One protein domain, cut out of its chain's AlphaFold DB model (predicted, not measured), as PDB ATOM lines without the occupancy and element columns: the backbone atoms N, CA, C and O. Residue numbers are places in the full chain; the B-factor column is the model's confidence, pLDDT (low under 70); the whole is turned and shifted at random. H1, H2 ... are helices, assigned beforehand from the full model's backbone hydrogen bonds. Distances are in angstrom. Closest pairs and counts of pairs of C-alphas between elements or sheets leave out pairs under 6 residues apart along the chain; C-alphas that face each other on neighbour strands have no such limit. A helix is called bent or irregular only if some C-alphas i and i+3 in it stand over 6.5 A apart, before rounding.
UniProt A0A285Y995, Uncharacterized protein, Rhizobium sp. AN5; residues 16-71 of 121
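AT A GLANCE: This is residues 16 to 71 of the 121 residues of an uncharacterized protein of Rhizobium sp. AN5 (UniProt A0A285Y995). Two long helices, H3 and H1, cross at a steep angle and run opposite ways, meeting around Leu 54 of H3 and Ala 25 of H1; the small helix H2 sits in the loop that joins them, at one end of the rod-like whole. At the other end the last residues of H3, 66 to 71, stick out. The printed part has 56 residues with three named helices, in the order H1, H2, H3 along the chain, and no named strand; the class is all helix. The whole is loose, with a radius of gyration of the C-alphas of 13.3 A, and the C-alphas span 42 by 19 by 16 A.

IN THESE COORDINATES: Start with the longest helix, H3, residues 50 to 71: find C-alpha 50 at (-12.075, 36.603, 37.801), and from there the helix runs 30.9 A to C-alpha 71 at (9.228, 30.256, 16.329). Next look at H1, residues 18 to 35, which begins with C-alpha 18 at (-1.509, 26.221, 35.118) and is 25.6 A long from first to last C-alpha. Between them in the chain you will find H2, residues 38 to 42, five residues long. None of the three helices is bent or irregular.

HOW THE PARTS SIT: Begin again with H3, which touches H1 with 19 pairs of C-alphas within 8 A. The closest C-alphas of the two are those of Ala 25 and Leu 54, 4.8 A apart. H1 touches H3 with residues 21 to 29 alone. The lines of H1 and H3 stand at a steep tilt of 54 degrees, and the two run opposite ways; their centres are 13.3 A apart. Now move on to H2, which touches no helix: it is apart from H3, and H1 and H2 meet only through their link. Along the backbone of H1, H2 and H3, every pair of O of residue i and N of residue i+4 is within hydrogen-bond range.

THE WHOLE: Look for the two C-alphas farthest apart at Arg 39, in H2, and Ala 71, where H3 ends; they are 42.9 A apart. The first and last printed C-alphas, those of Phe 16 and Ala 71, are 17.5 A apart. The printed part has no cut. The link from H1 to H2 is tight, with 2 residues, and that from H2 to H3 is short, with 7 residues; neither is long. Residues 66 to 71, which belong to H3, stand free. The mean pLDDT of the printed part is 90.0, and no printed residue is under 70; by element the model's mean is 93 for H1, 86 for H2 and 90 for H3.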
ATOM      1  N   PHE A  16       0.033  22.825  29.697       83.56
ATOM      2  CA  PHE A  16       0.079  24.253  29.985       83.56
ATOM      3  C   PHE A  16       0.559  24.452  31.422       83.56
ATOM      4  O   PHE A  16       0.207  23.664  32.303       83.56
ATOM      5  N   ASP A  17       1.329  25.511  31.662       88.25
ATOM      6  CA  ASP A  17       1.666  25.921  33.020       88.25
ATOM      7  C   ASP A  17       0.439  26.577  33.667       88.25
ATOM      8  O   ASP A  17       0.129  27.750  33.452       88.25
ATOM      9  N   LEU A  18      -0.302  25.774  34.431       89.25
ATOM     10  CA  LEU A  18      -1.509  26.221  35.118       89.25
ATOM     11  C   LEU A  18      -1.201  27.282  36.180       89.25
ATOM     12  O   LEU A  18      -2.032  28.162  36.400       89.25
ATOM     13  N   ALA A  19      -0.028  27.223  36.819       90.00
ATOM     14  CA  ALA A  19       0.362  28.193  37.834       90.00
ATOM     15  C   ALA A  19       0.615  29.562  37.194       90.00
ATOM     16  O   ALA A  19       0.086  30.564  37.679       90.00
ATOM     17  N   ALA A  20       1.317  29.593  36.058       90.12
ATOM     18  CA  ALA A  20       1.510  30.816  35.281       90.12
ATOM     19  C   ALA A  20       0.172  31.406  34.805       90.12
ATOM     20  O   ALA A  20      -0.104  32.580  35.039       90.12
ATOM     21  N   ILE A  21      -0.720  30.580  34.235       92.50
ATOM     22  CA  ILE A  21      -2.047  31.034  33.775       92.50
ATOM     23  C   ILE A  21      -2.870  31.622  34.929       92.50
ATOM     24  O   ILE A  21      -3.540  32.644  34.763       92.50
ATOM     25  N   MET A  22      -2.839  30.983  36.099       94.44
ATOM     26  CA  MET A  22      -3.537  31.477  37.283       94.44
ATOM     27  C   MET A  22      -2.927  32.776  37.812       94.44
ATOM     28  O   MET A  22      -3.676  33.676  38.197       94.44
ATOM     29  N   SER A  23      -1.599  32.902  37.804       94.88
ATOM     30  CA  SER A  23      -0.902  34.137  38.175       94.88
ATOM     31  C   SER A  23      -1.306  35.299  37.263       94.88
ATOM     32  O   SER A  23      -1.751  36.337  37.758       94.88
ATOM     33  N   ASP A  24      -1.277  35.091  35.944       94.69
ATOM     34  CA  ASP A  24      -1.675  36.089  34.943       94.69
ATOM     35  C   ASP A  24      -3.139  36.517  35.113       94.69
ATOM     36  O   ASP A  24      -3.488  37.699  34.998       94.69
ATOM     37  N   ALA A  25      -4.024  35.557  35.402       95.94
ATOM     38  CA  ALA A  25      -5.431  35.834  35.666       95.94
ATOM     39  C   ALA A  25      -5.604  36.716  36.915       95.94
ATOM     40  O   ALA A  25      -6.372  37.681  36.886       95.94
ATOM     41  N   TRP A  26      -4.869  36.422  37.991       96.44
ATOM     42  CA  TRP A  26      -4.891  37.203  39.228       96.44
ATOM     43  C   TRP A  26      -4.299  38.598  39.070       96.44
ATOM     44  O   TRP A  26      -4.811  39.555  39.654       96.44
ATOM     45  N   GLU A  27      -3.221  38.737  38.307       95.56
ATOM     46  CA  GLU A  27      -2.632  40.034  37.999       95.56
ATOM     47  C   GLU A  27      -3.612  40.908  37.214       95.56
ATOM     48  O   GLU A  27      -3.904  42.027  37.639       95.56
ATOM     49  N   ARG A  28      -4.217  40.367  36.149       93.44
ATOM     50  CA  ARG A  28      -5.246  41.068  35.363       93.44
ATOM     51  C   ARG A  28      -6.448  41.467  36.206       93.44
ATOM     52  O   ARG A  28      -6.897  42.606  36.122       93.44
ATOM     53  N   PHE A  29      -6.944  40.559  37.043       93.94
ATOM     54  CA  PHE A  29      -8.059  40.845  37.941       93.94
ATOM     55  C   PHE A  29      -7.734  42.003  38.892       93.94
ATOM     56  O   PHE A  29      -8.514  42.949  39.014       93.94
ATOM     57  N   ARG A  30      -6.555  41.974  39.529       94.19
ATOM     58  CA  ARG A  30      -6.105  43.052  40.421       94.19
ATOM     59  C   ARG A  30      -5.902  44.367  39.673       94.19
ATOM     60  O   ARG A  30      -6.290  45.408  40.192       94.19
ATOM     61  N   TYR A  31      -5.334  44.325  38.472       93.75
ATOM     62  CA  TYR A  31      -5.144  45.501  37.626       93.75
ATOM     63  C   TYR A  31      -6.480  46.169  37.283       93.75
ATOM     64  O   TYR A  31      -6.653  47.358  37.533       93.75
ATOM     65  N   ILE A  32      -7.460  45.399  36.802       90.75
ATOM     66  CA  ILE A  32      -8.786  45.921  36.446       90.75
ATOM     67  C   ILE A  32      -9.458  46.549  37.674       90.75
ATOM     68  O   ILE A  32      -9.957  47.669  37.601       90.75
ATOM     69  N   ARG A  33      -9.415  45.889  38.835       89.50
ATOM     70  CA  ARG A  33     -10.022  46.442  40.058       89.50
ATOM     71  C   ARG A  33      -9.313  47.677  40.612       89.50
ATOM     72  O   ARG A  33      -9.927  48.412  41.374       89.50
ATOM     73  N   ARG A  34      -8.042  47.896  40.265       92.00
ATOM     74  CA  ARG A  34      -7.305  49.124  40.603       92.00
ATOM     75  C   ARG A  34      -7.615  50.263  39.633       92.00
ATOM     76  O   ARG A  34      -7.703  51.405  40.063       92.00
ATOM     77  N   GLN A  35      -7.762  49.947  38.349       91.94
ATOM     78  CA  GLN A  35      -7.882  50.946  37.288       91.94
ATOM     79  C   GLN A  35      -9.309  51.470  37.104       91.94
ATOM     80  O   GLN A  35      -9.499  52.611  36.685       91.94
ATOM     81  N   TYR A  36     -10.316  50.643  37.391       89.94
ATOM     82  CA  TYR A  36     -11.717  50.980  37.160       89.94
ATOM     83  C   TYR A  36     -12.464  51.180  38.476       89.94
ATOM     84  O   TYR A  36     -12.327  50.410  39.425       89.94
ATOM     85  N   SER A  37     -13.296  52.220  38.513       87.88
ATOM     86  CA  SER A  37     -14.158  52.508  39.660       87.88
ATOM     87  C   SER A  37     -15.270  51.462  39.801       87.88
ATOM     88  O   SER A  37     -15.741  50.903  38.807       87.88
ATOM     89  N   ALA A  38     -15.757  51.248  41.028       85.25
ATOM     90  CA  ALA A  38     -16.857  50.315  41.303       85.25
ATOM     91  C   ALA A  38     -18.094  50.590  40.426       85.25
ATOM     92  O   ALA A  38     -18.665  49.669  39.852       85.25
ATOM     93  N   ARG A  39     -18.416  51.870  40.194       87.62
ATOM     94  CA  ARG A  39     -19.530  52.297  39.334       87.62
ATOM     95  C   ARG A  39     -19.394  51.827  37.882       87.62
ATOM     96  O   ARG A  39     -20.403  51.566  37.231       87.62
ATOM     97  N   GLN A  40     -18.178  51.751  37.341       86.75
ATOM     98  CA  GLN A  40     -17.949  51.258  35.975       86.75
ATOM     99  C   GLN A  40     -18.124  49.739  35.888       86.75
ATOM    100  O   GLN A  40     -18.638  49.238  34.890       86.75
ATOM    101  N   ILE A  41     -17.733  49.028  36.945       84.75
ATOM    102  CA  ILE A  41     -17.873  47.575  37.053       84.75
ATOM    103  C   ILE A  41     -19.351  47.196  37.223       84.75
ATOM    104  O   ILE A  41     -19.851  46.345  36.496       84.75
ATOM    105  N   GLU A  42     -20.079  47.875  38.113       84.25
ATOM    106  CA  GLU A  42     -21.511  47.639  38.360       84.25
ATOM    107  C   GLU A  42     -22.380  47.918  37.130       84.25
ATOM    108  O   GLU A  42     -23.347  47.209  36.871       84.25
ATOM    109  N   ARG A  43     -22.011  48.926  36.331       87.38
ATOM    110  CA  ARG A  43     -22.680  49.231  35.058       87.38
ATOM    111  C   ARG A  43     -22.310  48.269  33.924       87.38
ATOM    112  O   ARG A  43     -22.804  48.447  32.816       87.38
ATOM    113  N   GLY A  44     -21.426  47.300  34.169       84.81
ATOM    114  CA  GLY A  44     -20.988  46.329  33.166       84.81
ATOM    115  C   GLY A  44     -20.128  46.924  32.048       84.81
ATOM    116  O   GLY A  44     -19.981  46.297  31.004       84.81
ATOM    117  N   ILE A  45     -19.549  48.116  32.241       85.94
ATOM    118  CA  ILE A  45     -18.662  48.749  31.247       85.94
ATOM    119  C   ILE A  45     -17.373  47.931  31.104       85.94
ATOM    120  O   ILE A  45     -16.813  47.824  30.014       85.94
ATOM    121  N   VAL A  46     -16.912  47.338  32.208       83.25
ATOM    122  CA  VAL A  46     -15.777  46.415  32.235       83.25
ATOM    123  C   VAL A  46     -16.151  45.191  33.054       83.25
ATOM    124  O   VAL A  46     -16.543  45.307  34.215       83.25
ATOM    125  N   ASP A  47     -15.981  44.011  32.462       84.69
ATOM    126  CA  ASP A  47     -16.126  42.743  33.171       84.69
ATOM    127  C   ASP A  47     -14.891  42.500  34.052       84.69
ATOM    128  O   ASP A  47     -13.854  42.006  33.604       84.69
ATOM    129  N   ALA A  48     -15.002  42.893  35.321       86.31
ATOM    130  CA  ALA A  48     -13.975  42.684  36.337       86.31
ATOM    131  C   ALA A  48     -14.108  41.330  37.057       86.31
ATOM    132  O   ALA A  48     -13.561  41.160  38.148       86.31
ATOM    133  N   SER A  49     -14.848  40.366  36.497       90.88
ATOM    134  CA  SER A  49     -14.928  39.025  37.070       90.88
ATOM    135  C   SER A  49     -13.610  38.266  36.891       90.88
ATOM    136  O   SER A  49     -12.921  38.353  35.867       90.88
ATOM    137  N   PHE A  50     -13.256  37.462  37.894       91.88
ATOM    138  CA  PHE A  50     -12.075  36.603  37.801       91.88
ATOM    139  C   PHE A  50     -12.210  35.580  36.661       91.88
ATOM    140  O   PHE A  50     -11.231  35.270  35.987       91.88
ATOM    141  N   SER A  51     -13.426  35.102  36.380       92.44
ATOM    142  CA  SER A  51     -13.680  34.146  35.297       92.44
ATOM    143  C   SER A  51     -13.386  34.736  33.911       92.44
ATOM    144  O   SER A  51     -12.810  34.044  33.068       92.44
ATOM    145  N   ALA A  52     -13.705  36.012  33.666       92.31
ATOM    146  CA  ALA A  52     -13.339  36.707  32.430       92.31
ATOM    147  C   ALA A  52     -11.821  36.899  32.296       92.31
ATOM    148  O   ALA A  52     -11.248  36.671  31.219       92.31
ATOM    149  N   CYS A  53     -11.150  37.236  33.400       93.44
ATOM    150  CA  CYS A  53      -9.690  37.336  33.454       93.44
ATOM    151  C   CYS A  53      -9.029  35.985  33.147       93.44
ATOM    152  O   CYS A  53      -8.131  35.916  32.307       93.44
ATOM    153  N   LEU A  54      -9.535  34.901  33.739       95.31
ATOM    154  CA  LEU A  54      -9.049  33.541  33.522       95.31
ATOM    155  C   LEU A  54      -9.250  33.080  32.074       95.31
ATOM    156  O   LEU A  54      -8.324  32.553  31.460       95.31
ATOM    157  N   LYS A  55     -10.426  33.331  31.480       94.94
ATOM    158  CA  LYS A  55     -10.671  33.057  30.050       94.94
ATOM    159  C   LYS A  55      -9.663  33.785  29.160       94.94
ATOM    160  O   LYS A  55      -9.194  33.221  28.173       94.94
ATOM    161  N   THR A  56      -9.325  35.025  29.503       94.06
ATOM    162  CA  THR A  56      -8.349  35.824  28.755       94.06
ATOM    163  C   THR A  56      -6.935  35.266  28.903       94.06
ATOM    164  O   THR A  56      -6.266  35.076  27.889       94.06
ATOM    165  N   ALA A  57      -6.507  34.930  30.123       93.56
ATOM    166  CA  ALA A  57      -5.211  34.296  30.382       93.56
ATOM    167  C   ALA A  57      -5.058  32.984  29.593       93.56
ATOM    168  O   ALA A  57      -4.058  32.778  28.911       93.56
ATOM    169  N   TRP A  58      -6.103  32.153  29.555       94.31
ATOM    170  CA  TRP A  58      -6.122  30.941  28.732       94.31
ATOM    171  C   TRP A  58      -5.969  31.205  27.232       94.31
ATOM    172  O   TRP A  58      -5.262  30.464  26.549       94.31
ATOM    173  N   ARG A  59      -6.624  32.239  26.690       94.06
ATOM    174  CA  ARG A  59      -6.457  32.610  25.272       94.06
ATOM    175  C   ARG A  59      -5.026  33.046  24.978       94.06
ATOM    176  O   ARG A  59      -4.471  32.625  23.967       94.06
ATOM    177  N   VAL A  60      -4.435  33.855  25.857       92.94
ATOM    178  CA  VAL A  60      -3.048  34.319  25.722       92.94
ATOM    179  C   VAL A  60      -2.080  33.143  25.792       92.94
ATOM    180  O   VAL A  60      -1.268  32.987  24.890       92.94
ATOM    181  N   ALA A  61      -2.222  32.249  26.771       91.69
ATOM    182  CA  ALA A  61      -1.367  31.071  26.890       91.69
ATOM    183  C   ALA A  61      -1.435  30.164  25.649       91.69
ATOM    184  O   ALA A  61      -0.408  29.690  25.162       91.69
ATOM    185  N   LYS A  62      -2.634  29.959  25.086       91.00
ATOM    186  CA  LYS A  62      -2.809  29.226  23.819       91.00
ATOM    187  C   LYS A  62      -2.118  29.925  22.650       91.00
ATOM    188  O   LYS A  62      -1.460  29.258  21.858       91.00
ATOM    189  N   LYS A  63      -2.244  31.251  22.557       91.06
ATOM    190  CA  LYS A  63      -1.599  32.053  21.514       91.06
ATOM    191  C   LYS A  63      -0.073  31.991  21.623       91.06
ATOM    192  O   LYS A  63       0.572  31.627  20.650       91.06
ATOM    193  N   ASN A  64       0.486  32.256  22.803       88.12
ATOM    194  CA  ASN A  64       1.931  32.234  23.046       88.12
ATOM    195  C   ASN A  64       2.534  30.865  22.720       88.12
ATOM    196  O   ASN A  64       3.640  30.768  22.200       88.12
ATOM    197  N   ARG A  65       1.792  29.790  22.999       86.44
ATOM    198  CA  ARG A  65       2.201  28.437  22.634       86.44
ATOM    199  C   ARG A  65       2.298  28.251  21.122       86.44
ATOM    200  O   ARG A  65       3.271  27.671  20.646       86.44
ATOM    201  N   GLU A  66       1.283  28.689  20.383       86.88
ATOM    202  CA  GLU A  66       1.306  28.599  18.924       86.88
ATOM    203  C   GLU A  66       2.446  29.451  18.357       86.88
ATOM    204  O   GLU A  66       3.214  28.973  17.532       86.88
ATOM    205  N   GLU A  67       2.644  30.658  18.885       86.50
ATOM    206  CA  GLU A  67       3.776  31.516  18.525       86.50
ATOM    207  C   GLU A  67       5.127  30.845  18.811       86.50
ATOM    208  O   GLU A  67       6.002  30.863  17.951       86.50
ATOM    209  N   ALA A  68       5.287  30.180  19.960       84.94
ATOM    210  CA  ALA A  68       6.497  29.430  20.289       84.94
ATOM    211  C   ALA A  68       6.718  28.234  19.347       84.94
ATOM    212  O   ALA A  68       7.847  27.978  18.928       84.94
ATOM    213  N   ARG A  69       5.650  27.525  18.956       85.25
ATOM    214  CA  ARG A  69       5.722  26.436  17.967       85.25
ATOM    215  C   ARG A  69       6.174  26.954  16.603       85.25
ATOM    216  O   ARG A  69       7.037  26.346  15.976       85.25
ATOM    217  N   GLN A  70       5.612  28.074  16.154       83.19
ATOM    218  CA  GLN A  70       6.011  28.710  14.900       83.19
ATOM    219  C   GLN A  70       7.450  29.238  14.975       83.19
ATOM    220  O   GLN A  70       8.217  29.064  14.032       83.19
ATOM    221  N   ALA A  71       7.855  29.813  16.108       82.75
ATOM    222  CA  ALA A  71       9.228  30.256  16.329       82.75
ATOM    223  C   ALA A  71      10.223  29.088  16.279       82.75
ATOM    224  O   ALA A  71      11.277  29.226  15.666       82.75
TER     225      ALA A  71